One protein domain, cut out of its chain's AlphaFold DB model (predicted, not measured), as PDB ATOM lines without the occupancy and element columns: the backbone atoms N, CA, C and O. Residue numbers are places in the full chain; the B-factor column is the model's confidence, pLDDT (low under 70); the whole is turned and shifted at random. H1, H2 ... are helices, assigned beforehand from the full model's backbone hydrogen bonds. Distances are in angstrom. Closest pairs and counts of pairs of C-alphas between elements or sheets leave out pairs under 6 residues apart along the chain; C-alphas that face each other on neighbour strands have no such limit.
ATOM      1  N   LYS A   4     197.992 240.333 191.321       91.94
ATOM      2  CA  LYS A   4     199.081 240.978 192.078       91.94
ATOM      3  C   LYS A   4     198.973 242.506 192.115       91.94
ATOM      4  O   LYS A   4     199.216 243.127 193.149       91.94
ATOM      5  N   ASN A   5     198.655 243.140 190.985       93.19
ATOM      6  CA  ASN A   5     198.564 244.598 190.910       93.19
ATOM      7  C   ASN A   5     197.338 245.121 191.666       93.19
ATOM      8  O   ASN A   5     197.414 246.200 192.254       93.19
ATOM      9  N   LYS A   6     196.237 244.359 191.679       94.88
ATOM     10  CA  LYS A   6     195.038 244.689 192.460       94.88
ATOM     11  C   LYS A   6     195.319 244.541 193.958       94.88
ATOM     12  O   LYS A   6     195.119 245.503 194.693       94.88
ATOM     13  N   THR A   7     195.929 243.433 194.383       95.56
ATOM     14  CA  THR A   7     196.363 243.212 195.774       95.56
ATOM     15  C   THR A   7     197.297 244.323 196.254       95.56
ATOM     16  O   THR A   7     197.094 244.913 197.312       95.56
ATOM     17  N   LYS A   8     198.285 244.705 195.432       95.31
ATOM     18  CA  LYS A   8     199.183 245.833 195.726       95.31
ATOM     19  C   LYS A   8     198.430 247.151 195.916       95.31
ATOM     20  O   LYS A   8     198.817 247.937 196.779       95.31
ATOM     21  N   LYS A   9     197.405 247.430 195.099       95.88
ATOM     22  CA  LYS A   9     196.588 248.647 195.239       95.88
ATOM     23  C   LYS A   9     195.888 248.661 196.599       95.88
ATOM     24  O   LYS A   9     195.950 249.677 197.276       95.88
ATOM     25  N   ILE A  10     195.336 247.528 197.028       96.25
ATOM     26  CA  ILE A  10     194.667 247.394 198.330       96.25
ATOM     27  C   ILE A  10     195.648 247.604 199.485       96.25
ATOM     28  O   ILE A  10     195.356 248.384 200.387       96.25
ATOM     29  N   LEU A  11     196.842 247.000 199.439       95.00
ATOM     30  CA  LEU A  11     197.875 247.239 200.459       95.00
ATOM     31  C   LEU A  11     198.267 248.720 200.555       95.00
ATOM     32  O   LEU A  11     198.539 249.213 201.645       95.00
ATOM     33  N   LYS A  12     198.306 249.436 199.423       95.69
ATOM     34  CA  LYS A  12     198.564 250.883 199.414       95.69
ATOM     35  C   LYS A  12     197.413 251.666 200.038       95.69
ATOM     36  O   LYS A  12     197.673 252.533 200.855       95.69
ATOM     37  N   THR A  13     196.171 251.350 199.675       96.06
ATOM     38  CA  THR A  13     194.974 251.999 200.236       96.06
ATOM     39  C   THR A  13     194.873 251.811 201.751       96.06
ATOM     40  O   THR A  13     194.432 252.718 202.440       96.06
ATOM     41  N   ASN A  14     195.337 250.674 202.273       93.00
ATOM     42  CA  ASN A  14     195.374 250.392 203.710       93.00
ATOM     43  C   ASN A  14     196.656 250.896 204.405       93.00
ATOM     44  O   ASN A  14     196.890 250.545 205.553       93.00
ATOM     45  N   ASN A  15     197.522 251.662 203.731       93.19
ATOM     46  CA  ASN A  15     198.817 252.134 204.255       93.19
ATOM     47  C   ASN A  15     199.808 251.029 204.698       93.19
ATOM     48  O   ASN A  15     200.854 251.328 205.265       93.19
ATOM     49  N   MET A  16     199.554 249.763 204.353       92.06
ATOM     50  CA  MET A  16     200.378 248.609 204.747       92.06
ATOM     51  C   MET A  16     201.519 248.309 203.768       92.06
ATOM     52  O   MET A  16     202.430 247.540 204.071       92.06
ATOM     53  N   PHE A  17     201.493 248.878 202.558       93.25
ATOM     54  CA  PHE A  17     202.448 248.494 201.513       93.25
ATOM     55  C   PHE A  17     203.910 248.803 201.873       93.25
ATOM     56  O   PHE A  17     204.809 248.057 201.483       93.25
ATOM     57  N   GLU A  18     204.168 249.892 202.598       91.25
ATOM     58  CA  GLU A  18     205.529 250.254 203.001       91.25
ATOM     59  C   GLU A  18     206.092 249.293 204.048       91.25
ATOM     60  O   GLU A  18     207.228 248.843 203.906       91.25
ATOM     61  N   GLU A  19     205.288 248.911 205.040       89.12
ATOM     62  CA  GLU A  19     205.654 247.910 206.043       89.12
ATOM     63  C   GLU A  19     205.870 246.535 205.407       89.12
ATOM     64  O   GLU A  19     206.934 245.936 205.560       89.12
ATOM     65  N   TYR A  20     204.932 246.105 204.565       90.50
ATOM     66  CA  TYR A  20     205.031 244.871 203.796       90.50
ATOM     67  C   TYR A  20     206.355 244.761 203.025       90.50
ATOM     68  O   TYR A  20     207.022 243.727 203.027       90.50
ATOM     69  N   LYS A  21     206.795 245.842 202.370       90.00
ATOM     70  CA  LYS A  21     208.065 245.835 201.626       90.00
ATOM     71  C   LYS A  21     209.285 245.606 202.519       90.00
ATOM     72  O   LYS A  21     210.259 245.062 202.002       90.00
ATOM     73  N   LYS A  22     209.251 246.029 203.790       86.56
ATOM     74  CA  LYS A  22     210.364 245.892 204.752       86.56
ATOM     75  C   LYS A  22     210.571 244.450 205.221       86.56
ATOM     76  O   LYS A  22     211.647 244.123 205.730       86.56
ATOM     77  N   ILE A  23     209.563 243.598 205.038       86.12
ATOM     78  CA  ILE A  23     209.644 242.162 205.305       86.12
ATOM     79  C   ILE A  23     210.617 241.491 204.324       86.12
ATOM     80  O   ILE A  23     211.422 240.655 204.719       86.12
ATOM     81  N   PHE A  24     210.588 241.885 203.047       85.69
ATOM     82  CA  PHE A  24     211.295 241.184 201.975       85.69
ATOM     83  C   PHE A  24     212.541 241.925 201.488       85.69
ATOM     84  O   PHE A  24     212.445 243.064 201.018       85.69
ATOM     85  N   ALA A  25     213.682 241.228 201.470       80.44
ATOM     86  CA  ALA A  25     214.931 241.752 200.915       80.44
ATOM     87  C   ALA A  25     214.869 241.952 199.390       80.44
ATOM     88  O   ALA A  25     215.433 242.912 198.865       80.44
ATOM     89  N   THR A  26     214.154 241.085 198.661       79.62
ATOM     90  CA  THR A  26     214.055 241.148 197.196       79.62
ATOM     91  C   THR A  26     212.619 241.392 196.733       79.62
ATOM     92  O   THR A  26     211.641 241.098 197.418       79.62
ATOM     93  N   LYS A  27     212.462 241.968 195.533       83.25
ATOM     94  CA  LYS A  27     211.133 242.169 194.922       83.25
ATOM     95  C   LYS A  27     210.511 240.855 194.434       83.25
ATOM     96  O   LYS A  27     209.294 240.807 194.266       83.25
ATOM     97  N   GLN A  28     211.330 239.836 194.167       78.38
ATOM     98  CA  GLN A  28     210.897 238.549 193.619       78.38
ATOM     99  C   GLN A  28     210.103 237.740 194.647       78.38
ATOM    100  O   GLN A  28     209.035 237.239 194.305       78.38
ATOM    101  N   THR A  29     210.539 237.722 195.909       80.12
ATOM    102  CA  THR A  29     209.867 237.002 197.007       80.12
ATOM    103  C   THR A  29     208.626 237.716 197.541       80.12
ATOM    104  O   THR A  29     207.908 237.179 198.376       80.12
ATOM    105  N   ARG A  30     208.309 238.909 197.025       89.31
ATOM    106  CA  ARG A  30     207.041 239.581 197.319       89.31
ATOM    107  C   ARG A  30     205.896 238.920 196.563       89.31
ATOM    108  O   ARG A  30     206.023 238.528 195.399       89.31
ATOM    109  N   PHE A  31     204.746 238.938 197.207       92.19
ATOM    110  CA  PHE A  31     203.456 238.456 196.745       92.19
ATOM    111  C   PHE A  31     203.453 236.954 196.455       92.19
ATOM    112  O   PHE A  31     202.773 236.521 195.530       92.19
ATOM    113  N   LEU A  32     204.263 236.163 197.172       91.19
ATOM    114  CA  LEU A  32     204.344 234.713 196.956       91.19
ATOM    115  C   LEU A  32     202.984 234.049 197.168       91.19
ATOM    116  O   LEU A  32     202.546 233.303 196.300       91.19
ATOM    117  N   ILE A  33     202.280 234.398 198.247       93.00
ATOM    118  CA  ILE A  33     200.954 233.849 198.543       93.00
ATOM    119  C   ILE A  33     199.969 234.232 197.439       93.00
ATOM    120  O   ILE A  33     199.332 233.368 196.849       93.00
ATOM    121  N   THR A  34     199.911 235.514 197.074       94.19
ATOM    122  CA  THR A  34     199.043 235.996 195.988       94.19
ATOM    123  C   THR A  34     199.313 235.272 194.668       94.19
ATOM    124  O   THR A  34     198.383 234.934 193.942       94.19
ATOM    125  N   LYS A  35     200.587 235.039 194.329       91.88
ATOM    126  CA  LYS A  35     200.967 234.332 193.101       91.88
ATOM    127  C   LYS A  35     200.585 232.851 193.155       91.88
ATOM    128  O   LYS A  35     200.150 232.342 192.135       91.88
ATOM    129  N   ILE A  36     200.730 232.185 194.303       92.25
ATOM    130  CA  ILE A  36     200.308 230.788 194.486       92.25
ATOM    131  C   ILE A  36     198.792 230.682 194.334       92.25
ATOM    132  O   ILE A  36     198.318 229.854 193.567       92.25
ATOM    133  N   ILE A  37     198.023 231.564 194.971       91.69
ATOM    134  CA  ILE A  37     196.560 231.551 194.851       91.69
ATOM    135  C   ILE A  37     196.127 231.802 193.403       91.69
ATOM    136  O   ILE A  37     195.236 231.118 192.919       91.69
ATOM    137  N   ALA A  38     196.825 232.675 192.668       90.06
ATOM    138  CA  ALA A  38     196.566 232.882 191.243       90.06
ATOM    139  C   ALA A  38     196.738 231.612 190.382       90.06
ATOM    140  O   ALA A  38     196.243 231.581 189.259       90.06
ATOM    141  N   THR A  39     197.463 230.591 190.867       88.62
ATOM    142  CA  THR A  39     197.571 229.282 190.193       88.62
ATOM    143  C   THR A  39     196.419 228.331 190.516       88.62
ATOM    144  O   THR A  39     196.253 227.342 189.810       88.62
ATOM    145  N   LEU A  40     195.655 228.611 191.574       87.00
ATOM    146  CA  LEU A  40     194.586 227.756 192.098       87.00
ATOM    147  C   LEU A  40     193.206 228.267 191.694       87.00
ATOM    148  O   LEU A  40     192.319 227.474 191.391       87.00
ATOM    149  N   ASP A  41     193.039 229.586 191.723       85.25
ATOM    150  CA  ASP A  41     191.785 230.267 191.451       85.25
ATOM    151  C   ASP A  41     192.070 231.629 190.800       85.25
ATOM    152  O   ASP A  41     192.672 232.528 191.401       85.25
ATOM    153  N   ALA A  42     191.654 231.771 189.541       78.44
ATOM    154  CA  ALA A  42     191.821 233.000 188.774       78.44
ATOM    155  C   ALA A  42     190.831 234.104 189.188       78.44
ATOM    156  O   ALA A  42     191.115 235.286 188.963       78.44
ATOM    157  N   ASP A  43     189.712 233.731 189.814       85.38
ATOM    158  CA  ASP A  43     188.602 234.618 190.170       85.38
ATOM    159  C   ASP A  43     188.663 235.095 191.625       85.38
ATOM    160  O   ASP A  43     187.817 235.878 192.073       85.38
ATOM    161  N   ILE A  44     189.705 234.692 192.361       90.31
ATOM    162  CA  ILE A  44     189.886 235.093 193.750       90.31
ATOM    163  C   ILE A  44     189.869 236.620 193.910       90.31
ATOM    164  O   ILE A  44     190.492 237.395 193.167       90.31
ATOM    165  N   LYS A  45     189.166 237.072 194.951       93.44
ATOM    166  CA  LYS A  45     189.068 238.491 195.282       93.44
ATOM    167  C   LYS A  45     190.425 239.026 195.766       93.44
ATOM    168  O   LYS A  45     190.993 238.476 196.714       93.44
ATOM    169  N   PRO A  46     190.947 240.121 195.182       94.19
ATOM    170  CA  PRO A  46     192.225 240.707 195.593       94.19
ATOM    171  C   PRO A  46     192.291 241.097 197.078       94.19
ATOM    172  O   PRO A  46     193.376 241.115 197.659       94.19
ATOM    173  N   GLU A  47     191.149 241.411 197.691       95.25
ATOM    174  CA  GLU A  47     190.994 241.725 199.112       95.25
ATOM    175  C   GLU A  47     191.395 240.544 199.999       95.25
ATOM    176  O   GLU A  47     192.079 240.736 201.003       95.25
ATOM    177  N   GLU A  48     191.028 239.321 199.610       94.75
ATOM    178  CA  GLU A  48     191.380 238.110 200.355       94.75
ATOM    179  C   GLU A  48     192.879 237.826 200.263       94.75
ATOM    180  O   GLU A  48     193.533 237.573 201.276       94.75
ATOM    181  N   CYS A  49     193.473 237.995 199.077       94.56
ATOM    182  CA  CYS A  49     194.926 237.923 198.939       94.56
ATOM    183  C   CYS A  49     195.624 238.985 199.797       94.56
ATOM    184  O   CYS A  49     196.616 238.689 200.453       94.56
ATOM    185  N   ALA A  50     195.106 240.217 199.827       95.06
ATOM    186  CA  ALA A  50     195.705 241.292 200.612       95.06
ATOM    187  C   ALA A  50     195.676 240.967 202.111       95.06
ATOM    188  O   ALA A  50     196.682 241.179 202.782       95.06
ATOM    189  N   LYS A  51     194.571 240.404 202.625       94.75
ATOM    190  CA  LYS A  51     194.473 239.933 204.017       94.75
ATOM    191  C   LYS A  51     195.566 238.923 204.351       94.75
ATOM    192  O   LYS A  51     196.202 239.061 205.389       94.75
ATOM    193  N   LEU A  52     195.821 237.951 203.475       94.19
ATOM    194  CA  LEU A  52     196.874 236.959 203.704       94.19
ATOM    195  C   LEU A  52     198.281 237.561 203.649       94.19
ATOM    196  O   LEU A  52     199.112 237.237 204.488       94.19
ATOM    197  N   GLU A  53     198.548 238.466 202.707       94.31
ATOM    198  CA  GLU A  53     199.844 239.154 202.618       94.31
ATOM    199  C   GLU A  53     200.102 240.059 203.836       94.31
ATOM    200  O   GLU A  53     201.243 240.182 204.276       94.31
ATOM    201  N   MET A  54     199.055 240.667 204.407       91.12
ATOM    202  CA  MET A  54     199.138 241.467 205.640       91.12
ATOM    203  C   MET A  54     199.363 240.618 206.898       91.12
ATOM    204  O   MET A  54     199.776 241.157 207.917       91.12
ATOM    205  N   MET A  55     199.107 239.308 206.845       91.56
ATOM    206  CA  MET A  55     199.363 238.398 207.968       91.56
ATOM    207  C   MET A  55     200.831 237.974 208.088       91.56
ATOM    208  O   MET A  55     201.176 237.304 209.057       91.56
ATOM    209  N   LEU A  56     201.676 238.310 207.112       90.81
ATOM    210  CA  LEU A  56     203.085 237.937 207.125       90.81
ATOM    211  C   LEU A  56     203.840 238.698 208.220       90.81
ATOM    212  O   LEU A  56     203.933 239.923 208.179       90.81
ATOM    213  N   THR A  57     204.443 237.964 209.151       79.62
ATOM    214  CA  THR A  57     205.287 238.508 210.220       79.62
ATOM    215  C   THR A  57     206.764 238.270 209.911       79.62
ATOM    216  O   THR A  57     207.178 237.193 209.487       79.62
ATOM    217  N   LYS A  58     207.603 239.300 210.041       77.06
ATOM    218  CA  LYS A  58     209.009 239.215 209.621       77.06
ATOM    219  C   LYS A  58     209.810 238.290 210.543       77.06
ATOM    220  O   LYS A  58     209.855 238.522 211.743       77.06
ATOM    221  N   ASN A  59     210.554 237.353 209.948       69.88
ATOM    222  CA  ASN A  59     211.514 236.467 210.631       69.88
ATOM    223  C   ASN A  59     210.915 235.554 211.719       69.88
ATOM    224  O   ASN A  59     211.665 234.983 212.507       69.88
ATOM    225  N   GLU A  60     209.599 235.360 211.735       83.62
ATOM    226  CA  GLU A  60     208.964 234.353 212.583       83.62
ATOM    227  C   GLU A  60     208.880 233.018 211.838       83.62
ATOM    228  O   GLU A  60     208.643 232.981 210.627       83.62
ATOM    229  N   LYS A  61     209.079 231.905 212.555       82.19
ATOM    230  CA  LYS A  61     209.086 230.556 211.959       82.19
ATOM    231  C   LYS A  61     207.771 230.232 211.244       82.19
ATOM    232  O   LYS A  61     207.761 229.511 210.251       82.19
ATOM    233  N   ASP A  62     206.665 230.771 211.740       87.38
ATOM    234  CA  ASP A  62     205.312 230.557 211.242       87.38
ATOM    235  C   ASP A  62     204.815 231.666 210.300       87.38
ATOM    236  O   ASP A  62     203.653 231.623 209.888       87.38
ATOM    237  N   MET A  63     205.701 232.585 209.877       90.75
ATOM    238  CA  MET A  63     205.426 233.708 208.965       90.75
ATOM    239  C   MET A  63     204.490 233.332 207.810       90.75
ATOM    240  O   MET A  63     203.562 234.069 207.485       90.75
ATOM    241  N   PHE A  64     204.737 232.184 207.174       93.81
ATOM    242  CA  PHE A  64     203.933 231.686 206.057       93.81
ATOM    243  C   PHE A  64     202.924 230.611 206.465       93.81
ATOM    244  O   PHE A  64     201.961 230.392 205.740       93.81
ATOM    245  N   VAL A  65     203.089 229.959 207.616       92.94
ATOM    246  CA  VAL A  65     202.244 228.831 208.033       92.94
ATOM    247  C   VAL A  65     200.801 229.273 208.220       92.94
ATOM    248  O   VAL A  65     199.894 228.722 207.602       92.94
ATOM    249  N   LYS A  66     200.575 230.304 209.036       92.12
ATOM    250  CA  LYS A  66     199.225 230.798 209.317       92.12
ATOM    251  C   LYS A  66     198.492 231.286 208.058       92.12
ATOM    252  O   LYS A  66     197.337 230.895 207.880       92.12
ATOM    253  N   PRO A  67     199.085 232.123 207.183       93.94
ATOM    254  CA  PRO A  67     198.389 232.552 205.976       93.94
ATOM    255  C   PRO A  67     198.241 231.431 204.937       93.94
ATOM    256  O   PRO A  67     197.199 231.378 204.291       93.94
ATOM    257  N   MET A  68     199.189 230.493 204.819       94.25
ATOM    258  CA  MET A  68     199.027 229.339 203.924       94.25
ATOM    259  C   MET A  68     197.920 228.393 204.395       94.25
ATOM    260  O   MET A  68     197.101 227.977 203.585       94.25
ATOM    261  N   SER A  69     197.788 228.141 205.698       90.81
ATOM    262  CA  SER A  69     196.670 227.354 206.243       90.81
ATOM    263  C   SER A  69     195.296 227.986 205.991       90.81
ATOM    264  O   SER A  69     194.290 227.288 206.030       90.81
ATOM    265  N   LYS A  70     195.222 229.297 205.728       92.62
ATOM    266  CA  LYS A  70     193.975 229.962 205.321       92.62
ATOM    267  C   LYS A  70     193.693 229.861 203.822       92.62
ATOM    268  O   LYS A  70     192.572 230.160 203.420       92.62
ATOM    269  N   VAL A  71     194.658 229.437 203.003       91.50
ATOM    270  CA  VAL A  71     194.439 229.218 201.566       91.50
ATOM    271  C   VAL A  71     193.369 228.154 201.359       91.50
ATOM    272  O   VAL A  71     192.453 228.418 200.593       91.50
ATOM    273  N   SER A  72     193.406 227.032 202.092       87.81
ATOM    274  CA  SER A  72     192.376 225.980 202.009       87.81
ATOM    275  C   SER A  72     190.957 226.516 202.213       87.81
ATOM    276  O   SER A  72     190.040 226.122 201.503       87.81
ATOM    277  N   ILE A  73     190.786 227.471 203.131       90.06
ATOM    278  CA  ILE A  73     189.497 228.121 203.398       90.06
ATOM    279  C   ILE A  73     189.071 228.993 202.210       90.06
ATOM    280  O   ILE A  73     187.895 229.003 201.852       90.06
ATOM    281  N   LEU A  74     190.009 229.727 201.603       90.12
ATOM    282  CA  LEU A  74     189.724 230.585 200.450       90.12
ATOM    283  C   LEU A  74     189.343 229.789 199.206       90.12
ATOM    284  O   LEU A  74     188.481 230.229 198.455       90.12
ATOM    285  N   ILE A  75     189.969 228.631 199.007       88.12
ATOM    286  CA  ILE A  75     189.708 227.755 197.864       88.12
ATOM    287  C   ILE A  75     188.702 226.651 198.205       88.12
ATOM    288  O   ILE A  75     188.724 225.593 197.585       88.12
ATOM    289  N   LYS A  76     187.841 226.846 199.211       87.69
ATOM    290  CA  LYS A  76     186.878 225.821 199.628       87.69
ATOM    291  C   LYS A  76     186.020 225.357 198.444       87.69
ATOM    292  O   LYS A  76     185.442 226.177 197.736       87.69
ATOM    293  N   GLY A  77     185.929 224.041 198.248       84.88
ATOM    294  CA  GLY A  77     185.293 223.421 197.081       84.88
ATOM    295  C   GLY A  77     186.231 223.184 195.890       84.88
ATOM    296  O   GLY A  77     185.840 222.510 194.940       84.88
ATOM    297  N   ASN A  78     187.471 223.677 195.935       90.00
ATOM    298  CA  ASN A  78     188.527 223.308 194.997       90.00
ATOM    299  C   ASN A  78     189.107 221.932 195.369       90.00
ATOM    300  O   ASN A  78     189.248 221.597 196.546       90.00
ATOM    301  N   ILE A  79     189.518 221.156 194.365       90.44
ATOM    302  CA  ILE A  79     190.120 219.826 194.554       90.44
ATOM    303  C   ILE A  79     191.366 219.851 195.457       90.44
ATOM    304  O   ILE A  79     191.645 218.878 196.152       90.44
ATOM    305  N   PHE A  80     192.081 220.979 195.510       91.25
ATOM    306  CA  PHE A  80     193.285 221.170 196.319       91.25
ATOM    307  C   PHE A  80     193.014 221.688 197.741       91.25
ATOM    308  O   PHE A  80     193.961 221.945 198.486       91.25
ATOM    309  N   GLU A  81     191.751 221.826 198.163       91.25
ATOM    310  CA  GLU A  81     191.388 222.264 199.522       91.25
ATOM    311  C   GLU A  81     192.086 221.424 200.605       91.25
ATOM    312  O   GLU A  81     192.556 221.967 201.606       91.25
ATOM    313  N   LYS A  82     192.208 220.110 200.376       92.38
ATOM    314  CA  LYS A  82     192.778 219.135 201.321       92.38
ATOM    315  C   LYS A  82     194.302 218.974 201.246       92.38
ATOM    316  O   LYS A  82     194.840 218.112 201.936       92.38
ATOM    317  N   ALA A  83     194.996 219.754 200.417       94.44
ATOM    318  CA  ALA A  83     196.454 219.704 200.361       94.44
ATOM    319  C   ALA A  83     197.087 220.160 201.692       94.44
ATOM    320  O   ALA A  83     196.499 220.934 202.452       94.44
ATOM    321  N   ASP A  84     198.312 219.715 201.968       95.94
ATOM    322  CA  ASP A  84     199.070 220.083 203.164       95.94
ATOM    323  C   ASP A  84     199.687 221.484 203.022       95.94
ATOM    324  O   ASP A  84     200.894 221.690 202.853       95.94
ATOM    325  N   TRP A  85     198.813 222.487 203.080       94.69
ATOM    326  CA  TRP A  85     199.180 223.897 203.005       94.69
ATOM    327  C   TRP A  85     200.097 224.337 204.148       94.69
ATOM    328  O   TRP A  85     200.851 225.300 203.990       94.69
ATOM    329  N   LYS A  86     200.073 223.624 205.281       95.19
ATOM    330  CA  LYS A  86     200.973 223.877 206.405       95.19
ATOM    331  C   LYS A  86     202.412 223.556 206.011       95.19
ATOM    332  O   LYS A  86     203.262 224.437 206.139       95.19
ATOM    333  N   SER A  87     202.667 222.361 205.474       95.62
ATOM    334  CA  SER A  87     204.001 221.978 204.990       95.62
ATOM    335  C   SER A  87     204.502 222.921 203.891       95.62
ATOM    336  O   SER A  87     205.674 223.299 203.890       95.62
ATOM    337  N   LEU A  88     203.616 223.394 203.001       95.69
ATOM    338  CA  LEU A  88     203.991 224.415 202.016       95.69
ATOM    339  C   LEU A  88     204.377 225.748 202.681       95.69
ATOM    340  O   LEU A  88     205.353 226.372 202.271       95.69
ATOM    341  N   GLY A  89     203.658 226.184 203.718       95.06
ATOM    342  CA  GLY A  89     204.016 227.373 204.496       95.06
ATOM    343  C   GLY A  89     205.381 227.251 205.173       95.06
ATOM    344  O   GLY A  89     206.208 228.156 205.059       95.06
ATOM    345  N   GLU A  90     205.664 226.119 205.815       94.75
ATOM    346  CA  GLU A  90     206.974 225.862 206.426       94.75
ATOM    347  C   GLU A  90     208.084 225.848 205.362       94.75
ATOM    348  O   GLU A  90     209.112 226.503 205.531       94.75
ATOM    349  N   PHE A  91     207.854 225.211 204.209       94.62
ATOM    350  CA  PHE A  91     208.772 225.258 203.068       94.62
ATOM    351  C   PHE A  91     209.070 226.695 202.605       94.62
ATOM    352  O   PHE A  91     210.237 227.054 202.415       94.62
ATOM    353  N   LEU A  92     208.040 227.537 202.455       93.12
ATOM    354  CA  LEU A  92     208.200 228.937 202.045       93.12
ATOM    355  C   LEU A  92     209.030 229.747 203.048       93.12
ATOM    356  O   LEU A  92     209.793 230.620 202.629       93.12
ATOM    357  N   TYR A  93     208.943 229.436 204.345       93.12
ATOM    358  CA  TYR A  93     209.801 230.050 205.357       93.12
ATOM    359  C   TYR A  93     211.284 229.731 205.118       93.12
ATOM    360  O   TYR A  93     212.104 230.650 205.103       93.12
ATOM    361  N   PHE A  94     211.642 228.474 204.831       91.44
ATOM    362  CA  PHE A  94     213.032 228.125 204.501       91.44
ATOM    363  C   PHE A  94     213.509 228.805 203.216       91.44
ATOM    364  O   PHE A  94     214.619 229.339 203.186       91.44
ATOM    365  N   VAL A  95     212.672 228.845 202.171       89.88
ATOM    366  CA  VAL A  95     212.994 229.570 200.927       89.88
ATOM    367  C   VAL A  95     213.254 231.050 201.212       89.88
ATOM    368  O   VAL A  95     214.246 231.607 200.736       89.88
ATOM    369  N   PHE A  96     212.407 231.684 202.026       90.44
ATOM    370  CA  PHE A  96     212.585 233.071 202.439       90.44
ATOM    371  C   PHE A  96     213.902 233.274 203.197       90.44
ATOM    372  O   PHE A  96     214.677 234.151 202.822       90.44
ATOM    373  N   GLN A  97     214.188 232.448 204.207       89.06
ATOM    374  CA  GLN A  97     215.386 232.564 205.048       89.06
ATOM    375  C   GLN A  97     216.676 232.415 204.233       89.06
ATOM    376  O   GLN A  97     217.584 233.237 204.379       89.06
ATOM    377  N   THR A  98     216.725 231.458 203.298       88.00
ATOM    378  CA  THR A  98     217.838 231.334 202.345       88.00
ATOM    379  C   THR A  98     217.935 232.561 201.430       88.00
ATOM    380  O   THR A  98     219.024 233.092 201.224       88.00
ATOM    381  N   GLY A  99     216.808 233.057 200.912       85.88
ATOM    382  CA  GLY A  99     216.773 234.199 199.993       85.88
ATOM    383  C   GLY A  99     217.169 235.542 200.620       85.88
ATOM    384  O   GLY A  99     217.627 236.436 199.907       85.88
ATOM    385  N   VAL A 100     217.018 235.701 201.939       87.00
ATOM    386  CA  VAL A 100     217.407 236.922 202.667       87.00
ATOM    387  C   VAL A 100     218.734 236.792 203.418       87.00
ATOM    388  O   VAL A 100     219.158 237.761 204.042       87.00
ATOM    389  N   PHE A 101     219.423 235.647 203.337       88.31
ATOM    390  CA  PHE A 101     220.633 235.364 204.117       88.31
ATOM    391  C   PHE A 101     221.699 236.465 204.022       88.31
ATOM    392  O   PHE A 101     222.096 237.034 205.037       88.31
ATOM    393  N   TYR A 102     222.129 236.825 202.810       87.44
ATOM    394  CA  TYR A 102     223.169 237.845 202.628       87.44
ATOM    395  C   TYR A 102     222.723 239.242 203.074       87.44
ATOM    396  O   TYR A 102     223.542 240.025 203.553       87.44
ATOM    397  N   ALA A 103     221.430 239.555 202.943       87.25
ATOM    398  CA  ALA A 103     220.877 240.814 203.427       87.25
ATOM    399  C   ALA A 103     220.890 240.857 204.961       87.25
ATOM    400  O   ALA A 103     221.415 241.812 205.525       87.25
ATOM    401  N   ASN A 104     220.408 239.795 205.615       88.00
ATOM    402  CA  ASN A 104     220.415 239.663 207.071       88.00
ATOM    403  C   ASN A 104     221.843 239.691 207.633       88.00
ATOM    404  O   ASN A 104     222.082 240.382 208.616       88.00
ATOM    405  N   LYS A 105     222.808 239.034 206.972       87.25
ATOM    406  CA  LYS A 105     224.229 239.081 207.352       87.25
ATOM    407  C   LYS A 105     224.801 240.503 207.288       87.25
ATOM    408  O   LYS A 105     225.581 240.883 208.150       87.25
ATOM    409  N   LYS A 106     224.421 241.299 206.281       88.56
ATOM    410  CA  LYS A 106     224.872 242.696 206.141       88.56
ATOM    411  C   LYS A 106     224.287 243.614 207.221       88.56
ATOM    412  O   LYS A 106     224.923 244.600 207.577       88.56
ATOM    413  N   THR A 107     223.078 243.326 207.696       87.25
ATOM    414  CA  THR A 107     222.349 244.147 208.678       87.25
ATOM    415  C   THR A 107     222.339 243.548 210.083       87.25
ATOM    416  O   THR A 107     221.483 243.927 210.878       87.25
ATOM    417  N   ASP A 108     223.219 242.583 210.356       85.88
ATOM    418  CA  ASP A 108     223.323 241.855 211.629       85.88
ATOM    419  C   ASP A 108     221.967 241.380 212.187       85.88
ATOM    420  O   ASP A 108     221.631 241.489 213.362       85.88
ATOM    421  N   THR A 109     221.107 240.914 211.285       86.56
ATOM    422  CA  THR A 109     219.774 240.418 211.618       86.56
ATOM    423  C   THR A 109     219.821 238.903 211.743       86.56
ATOM    424  O   THR A 109     220.366 238.231 210.869       86.56
ATOM    425  N   SER A 110     219.192 238.353 212.785       87.06
ATOM    426  CA  SER A 110     219.103 236.901 212.972       87.06
ATOM    427  C   SER A 110     218.519 236.197 211.735       87.06
ATOM    428  O   SER A 110     217.584 236.688 211.090       87.06
ATOM    429  N   ASN A 111     219.101 235.052 211.381       89.19
ATOM    430  CA  ASN A 111     218.666 234.190 210.288       89.19
ATOM    431  C   ASN A 111     218.895 232.734 210.702       89.19
ATOM    432  O   ASN A 111     219.939 232.410 211.268       89.19
ATOM    433  N   ILE A 112     217.933 231.856 210.419       88.50
ATOM    434  CA  ILE A 112     218.092 230.431 210.745       88.50
ATOM    435  C   ILE A 112     219.127 229.744 209.856       88.50
ATOM    436  O   ILE A 112     219.632 228.697 210.229       88.50
ATOM    437  N   TYR A 113     219.420 230.294 208.682       86.12
ATOM    438  CA  TYR A 113     220.370 229.761 207.725       86.12
ATOM    439  C   TYR A 113     221.775 230.260 208.038       86.12
ATOM    440  O   TYR A 113     222.045 231.462 208.041       86.12
ATOM    441  N   ASN A 114     222.689 229.318 208.244       84.62
ATOM    442  CA  ASN A 114     224.117 229.567 208.318       84.62
ATOM    443  C   ASN A 114     224.869 228.518 207.482       84.62
ATOM    444  O   ASN A 114     224.297 227.551 206.978       84.62
ATOM    445  N   GLN A 115     226.163 228.740 207.266       78.81
ATOM    446  CA  GLN A 115     226.954 227.877 206.386       78.81
ATOM    447  C   GLN A 115     227.116 226.456 206.962       78.81
ATOM    448  O   GLN A 115     227.241 225.497 206.207       78.81
ATOM    449  N   GLU A 116     227.037 226.319 208.285       86.12
ATOM    450  CA  GLU A 116     227.197 225.061 209.022       86.12
ATOM    451  C   GLU A 116     225.947 224.171 208.951       86.12
ATOM    452  O   GLU A 116     226.050 222.947 208.897       86.12
ATOM    453  N   ASN A 117     224.751 224.763 208.903       90.38
ATOM    454  CA  ASN A 117     223.486 224.030 208.902       90.38
ATOM    455  C   ASN A 117     222.856 223.855 207.512       90.38
ATOM    456  O   ASN A 117     221.787 223.248 207.404       90.38
ATOM    457  N   TYR A 118     223.535 224.312 206.455       86.25
ATOM    458  CA  TYR A 118     223.088 224.249 205.061       86.25
ATOM    459  C   TYR A 118     222.482 222.895 204.670       86.25
ATOM    460  O   TYR A 118     221.361 222.825 204.158       86.25
ATOM    461  N   ASN A 119     223.209 221.807 204.941       88.25
ATOM    462  CA  ASN A 119     222.788 220.456 204.573       88.25
ATOM    463  C   ASN A 119     221.509 220.045 205.309       88.25
ATOM    464  O   ASN A 119     220.572 219.549 204.686       88.25
ATOM    465  N   LYS A 120     221.442 220.307 206.618       91.38
ATOM    466  CA  LYS A 120     220.275 219.991 207.449       91.38
ATOM    467  C   LYS A 120     219.038 220.759 206.979       91.38
ATOM    468  O   LYS A 120     217.992 220.153 206.768       91.38
ATOM    469  N   LEU A 121     219.174 222.065 206.748       91.00
ATOM    470  CA  LEU A 121     218.073 222.909 206.281       91.00
ATOM    471  C   LEU A 121     217.582 222.512 204.890       91.00
ATOM    472  O   LEU A 121     216.384 222.553 204.624       91.00
ATOM    473  N   ASN A 122     218.481 222.105 203.994       89.94
ATOM    474  CA  ASN A 122     218.078 221.615 202.680       89.94
ATOM    475  C   ASN A 122     217.315 220.289 202.749       89.94
ATOM    476  O   ASN A 122     216.367 220.115 201.985       89.94
ATOM    477  N   ILE A 123     217.702 219.379 203.648       92.81
ATOM    478  CA  ILE A 123     216.965 218.132 203.887       92.81
ATOM    479  C   ILE A 123     215.560 218.452 204.406       92.81
ATOM    480  O   ILE A 123     214.583 217.982 203.826       92.81
ATOM    481  N   GLU A 124     215.450 219.306 205.424       93.69
ATOM    482  CA  GLU A 124     214.164 219.711 206.006       93.69
ATOM    483  C   GLU A 124     213.269 220.407 204.970       93.69
ATOM    484  O   GLU A 124     212.128 220.003 204.755       93.69
ATOM    485  N   LYS A 125     213.818 221.372 204.220       93.06
ATOM    486  CA  LYS A 125     213.126 222.042 203.108       93.06
ATOM    487  C   LYS A 125     212.613 221.042 202.065       93.06
ATOM    488  O   LYS A 125     211.487 221.178 201.591       93.06
ATOM    489  N   LYS A 126     213.421 220.042 201.697       93.69
ATOM    490  CA  LYS A 126     213.030 219.004 200.730       93.69
ATOM    491  C   LYS A 126     211.914 218.116 201.280       93.69
ATOM    492  O   LYS A 126     210.970 217.832 200.551       93.69
ATOM    493  N   MET A 127     212.003 217.704 202.544       96.62
ATOM    494  CA  MET A 127     210.965 216.906 203.204       96.62
ATOM    495  C   MET A 127     209.621 217.636 203.240       96.62
ATOM    496  O   MET A 127     208.616 217.072 202.826       96.62
ATOM    497  N   LEU A 128     209.610 218.906 203.650       96.12
ATOM    498  CA  LEU A 128     208.389 219.718 203.709       96.12
ATOM    499  C   LEU A 128     207.732 219.873 202.338       96.12
ATOM    500  O   LEU A 128     206.517 219.733 202.197       96.12
ATOM    501  N   PHE A 129     208.536 220.108 201.301       94.94
ATOM    502  CA  PHE A 129     208.001 220.182 199.948       94.94
ATOM    503  C   PHE A 129     207.462 218.829 199.461       94.94
ATOM    504  O   PHE A 129     206.420 218.784 198.810       94.94
ATOM    505  N   ASN A 130     208.126 217.726 199.816       95.62
ATOM    506  CA  ASN A 130     207.650 216.383 199.496       95.62
ATOM    507  C   ASN A 130     206.323 216.059 200.189       95.62
ATOM    508  O   ASN A 130     205.438 215.546 199.516       95.62
ATOM    509  N   HIS A 131     206.142 216.417 201.464       97.44
ATOM    510  CA  HIS A 131     204.861 216.238 202.158       97.44
ATOM    511  C   HIS A 131     203.726 216.975 201.439       97.44
ATOM    512  O   HIS A 131     202.661 216.407 201.194       97.44
ATOM    513  N   PHE A 132     203.973 218.220 201.014       95.88
ATOM    514  CA  PHE A 132     203.006 218.951 200.199       95.88
ATOM    515  C   PHE A 132     202.711 218.212 198.885       95.88
ATOM    516  O   PHE A 132     201.550 217.973 198.570       95.88
ATOM    517  N   ILE A 133     203.729 217.774 198.139       94.75
ATOM    518  CA  ILE A 133     203.534 217.014 196.894       94.75
ATOM    519  C   ILE A 133     202.715 215.736 197.131       94.75
ATOM    520  O   ILE A 133     201.790 215.451 196.374       94.75
ATOM    521  N   GLU A 134     203.051 214.963 198.159       96.25
ATOM    522  CA  GLU A 134     202.376 213.711 198.510       96.25
ATOM    523  C   GLU A 134     200.913 213.936 198.876       96.25
ATOM    524  O   GLU A 134     200.069 213.125 198.504       96.25
ATOM    525  N   SER A 135     200.593 215.074 199.497       95.69
ATOM    526  CA  SER A 135     199.208 215.464 199.764       95.69
ATOM    527  C   SER A 135     198.422 215.850 198.504       95.69
ATOM    528  O   SER A 135     197.207 215.684 198.478       95.69
ATOM    529  N   VAL A 136     199.090 216.352 197.455       93.56
ATOM    530  CA  VAL A 136     198.447 216.828 196.215       93.56
ATOM    531  C   VAL A 136     198.271 215.704 195.193       93.56
ATOM    532  O   VAL A 136     197.250 215.663 194.511       93.56
ATOM    533  N   LYS A 137     199.235 214.778 195.093       92.06
ATOM    534  CA  LYS A 137     199.212 213.625 194.169       92.06
ATOM    535  C   LYS A 137     197.858 212.898 194.083       92.06
ATOM    536  O   LYS A 137     197.404 212.683 192.963       92.06
ATOM    537  N   PRO A 138     197.196 212.530 195.197       92.94
ATOM    538  CA  PRO A 138     195.928 211.803 195.136       92.94
ATOM    539  C   PRO A 138     194.714 212.685 194.799       92.94
ATOM    540  O   PRO A 138     193.617 212.154 194.649       92.94
ATOM    541  N   LEU A 139     194.865 214.014 194.720       91.44
ATOM    542  CA  LEU A 139     193.746 214.948 194.530       91.44
ATOM    543  C   LEU A 139     193.417 215.205 193.055       91.44
ATOM    544  O   LEU A 139     192.315 215.652 192.746       91.44
ATOM    545  N   SER A 140     194.373 214.989 192.148       90.31
ATOM    546  CA  SER A 140     194.220 215.298 190.726       90.31
ATOM    547  C   SER A 140     195.280 214.597 189.886       90.31
ATOM    548  O   SER A 140     196.459 214.629 190.237       90.31
ATOM    549  N   ASP A 141     194.906 214.087 188.716       88.19
ATOM    550  CA  ASP A 141     195.864 213.580 187.723       88.19
ATOM    551  C   ASP A 141     196.756 214.699 187.150       88.19
ATOM    552  O   ASP A 141     197.890 214.465 186.730       88.19
ATOM    553  N   GLU A 142     196.297 215.952 187.224       87.00
ATOM    554  CA  GLU A 142     197.029 217.139 186.773       87.00
ATOM    555  C   GLU A 142     197.892 217.782 187.876       87.00
ATOM    556  O   GLU A 142     198.440 218.871 187.682       87.00
ATOM    557  N   HIS A 143     198.082 217.121 189.026       88.81
ATOM    558  CA  HIS A 143     198.868 217.648 190.155       88.81
ATOM    559  C   HIS A 143     200.255 218.177 189.747       88.81
ATOM    560  O   HIS A 143     200.735 219.173 190.292       88.81
ATOM    561  N   ASN A 144     200.892 217.554 188.752       89.44
ATOM    562  CA  ASN A 144     202.189 217.978 188.225       89.44
ATOM    563  C   ASN A 144     202.166 219.401 187.645       89.44
ATOM    564  O   ASN A 144     203.145 220.138 187.785       89.44
ATOM    565  N   VAL A 145     201.060 219.809 187.015       89.06
ATOM    566  CA  VAL A 145     200.893 221.164 186.473       89.06
ATOM    567  C   VAL A 145     200.858 222.178 187.611       89.06
ATOM    568  O   VAL A 145     201.584 223.176 187.561       89.06
ATOM    569  N   LEU A 146     200.088 221.894 188.666       87.94
ATOM    570  CA  LEU A 146     200.026 222.747 189.851       87.94
ATOM    571  C   LEU A 146     201.404 222.886 190.510       87.94
ATOM    572  O   LEU A 146     201.884 224.004 190.702       87.94
ATOM    573  N   ILE A 147     202.068 221.763 190.804       91.31
ATOM    574  CA  ILE A 147     203.391 221.746 191.444       91.31
ATOM    575  C   ILE A 147     204.393 222.563 190.621       91.31
ATOM    576  O   ILE A 147     205.111 223.402 191.165       91.31
ATOM    577  N   LYS A 148     204.407 222.386 189.294       91.69
ATOM    578  CA  LYS A 148     205.282 223.142 188.388       91.69
ATOM    579  C   LYS A 148     204.986 224.641 188.415       91.69
ATOM    580  O   LYS A 148     205.919 225.445 188.385       91.69
ATOM    581  N   ASN A 149     203.716 225.032 188.468       89.88
ATOM    582  CA  ASN A 149     203.326 226.439 188.529       89.88
ATOM    583  C   ASN A 149     203.687 227.080 189.877       89.88
ATOM    584  O   ASN A 149     204.192 228.200 189.882       89.88
ATOM    585  N   ILE A 150     203.533 226.360 190.991       89.81
ATOM    586  CA  ILE A 150     204.008 226.804 192.310       89.81
ATOM    587  C   ILE A 150     205.534 226.962 192.304       89.81
ATOM    588  O   ILE A 150     206.046 227.998 192.723       89.81
ATOM    589  N   LEU A 151     206.278 225.994 191.763       88.88
ATOM    590  CA  LEU A 151     207.740 226.074 191.692       88.88
ATOM    591  C   LEU A 151     208.227 227.273 190.873       88.88
ATOM    592  O   LEU A 151     209.128 227.966 191.319       88.88
ATOM    593  N   ARG A 152     207.589 227.581 189.736       89.06
ATOM    594  CA  ARG A 152     207.892 228.777 188.918       89.06
ATOM    595  C   ARG A 152     207.673 230.104 189.648       89.06
ATOM    596  O   ARG A 152     208.165 231.141 189.211       89.06
ATOM    597  N   VAL A 153     206.843 230.099 190.686       85.44
ATOM    598  CA  VAL A 153     206.543 231.281 191.497       85.44
ATOM    599  C   VAL A 153     207.573 231.467 192.611       85.44
ATOM    600  O   VAL A 153     207.851 232.611 192.986       85.44
ATOM    601  N   VAL A 154     208.080 230.358 193.152       83.69
ATOM    602  CA  VAL A 154     208.880 230.313 194.382       83.69
ATOM    603  C   VAL A 154     210.389 230.232 194.112       83.69
ATOM    604  O   VAL A 154     211.155 230.765 194.916       83.69
ATOM    605  N   LEU A 155     210.806 229.596 193.012       75.12
ATOM    606  CA  LEU A 155     212.199 229.454 192.563       75.12
ATOM    607  C   LEU A 155     212.495 230.386 191.382       75.12
ATOM    608  O   LEU A 155     213.608 230.953 191.369       75.12
TER     609      LEU A 155
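This is residues 4 to 155 of the 155 residues of an uncharacterized protein of Mycoplasma marinum (UniProt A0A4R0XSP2). The model is a flat slab of helices, in which two long helices, H8 and H9, run side by side in opposite directions as a hairpin along one edge. H10 folds back from the end of H9 over one broad side and packs on H3, H5 packs on the first part of H8 at the other broad side, and H1 and H2 lie at the far edge beyond H4. The printed part has 152 residues with ten named helices, H1 to H10 in chain order, and no named strand; its class is all helix, part aligned and part crossed in packing. It is compact, with a radius of gyration of the C-alphas of 15.4 A, and spans 45 by 40 by 22 A.

H8, residues 85 to 106, and H9, residues 118 to 139, form a helical hairpin and touch at a shallow tilt of 28 degrees, opposite ways; residues 85 to 95 alone of H8 take part, and the closest C-alphas, Ser 87 and Leu 128, are 5.1 A apart. H8 has a kink of 50 degrees near residue 100. H5, residues 65 to 69, touches residues 85 to 90 alone of H8, with C-alphas 65 and 89 closest at 4.2 A. H10, residues 143 to 154, touches H3, residues 32 to 40, at a shallow tilt of 24 degrees, opposite ways; C-alphas 36 and 150 are closest at 5.9 A. H3 and H4, residues 46 to 54, form a helical hairpin, with C-alphas 34 and 49 closest at 5.4 A. H1, residues 4 to 13, touches H4 with C-alphas 7 and 46 closest at 4.8 A. H2, residues 17 to 23, and H1 only just touch, only at the corner, with 3 pairs of C-alphas within 8 A; C-alphas 11 and 17 are closest at 4.9 A. H6, residues 71 to 74, and H7, residues 79 to 82, touch only at the corner, with C-alphas 72 and 81 closest at 4.6 A. H3 and H8 are apart. Every O i to N i+4 pair is within hydrogen-bond range in H1, H4, H5 and H10; the counts are 2 of 3 in H2, 4 of 5 in H3, and 16 of 18 in both H8 and H9, while H6 and H7 are too short for such a pair.

H1 begins at C-alpha 4, (199.081, 240.978, 192.078). H8 is 32.0 A long, H9 32.5 A and H10 16.7 A, ending at C-alpha 154, (208.880, 230.313, 194.382).

The C-alphas of Asp 108 and Asp 141, the two farthest apart, are 46.1 A apart. The printed part has no cut, and the link from H8 to H9, 11 residues, is long. Mean pLDDT of the printed part is 90.2; residue 59 is under 70.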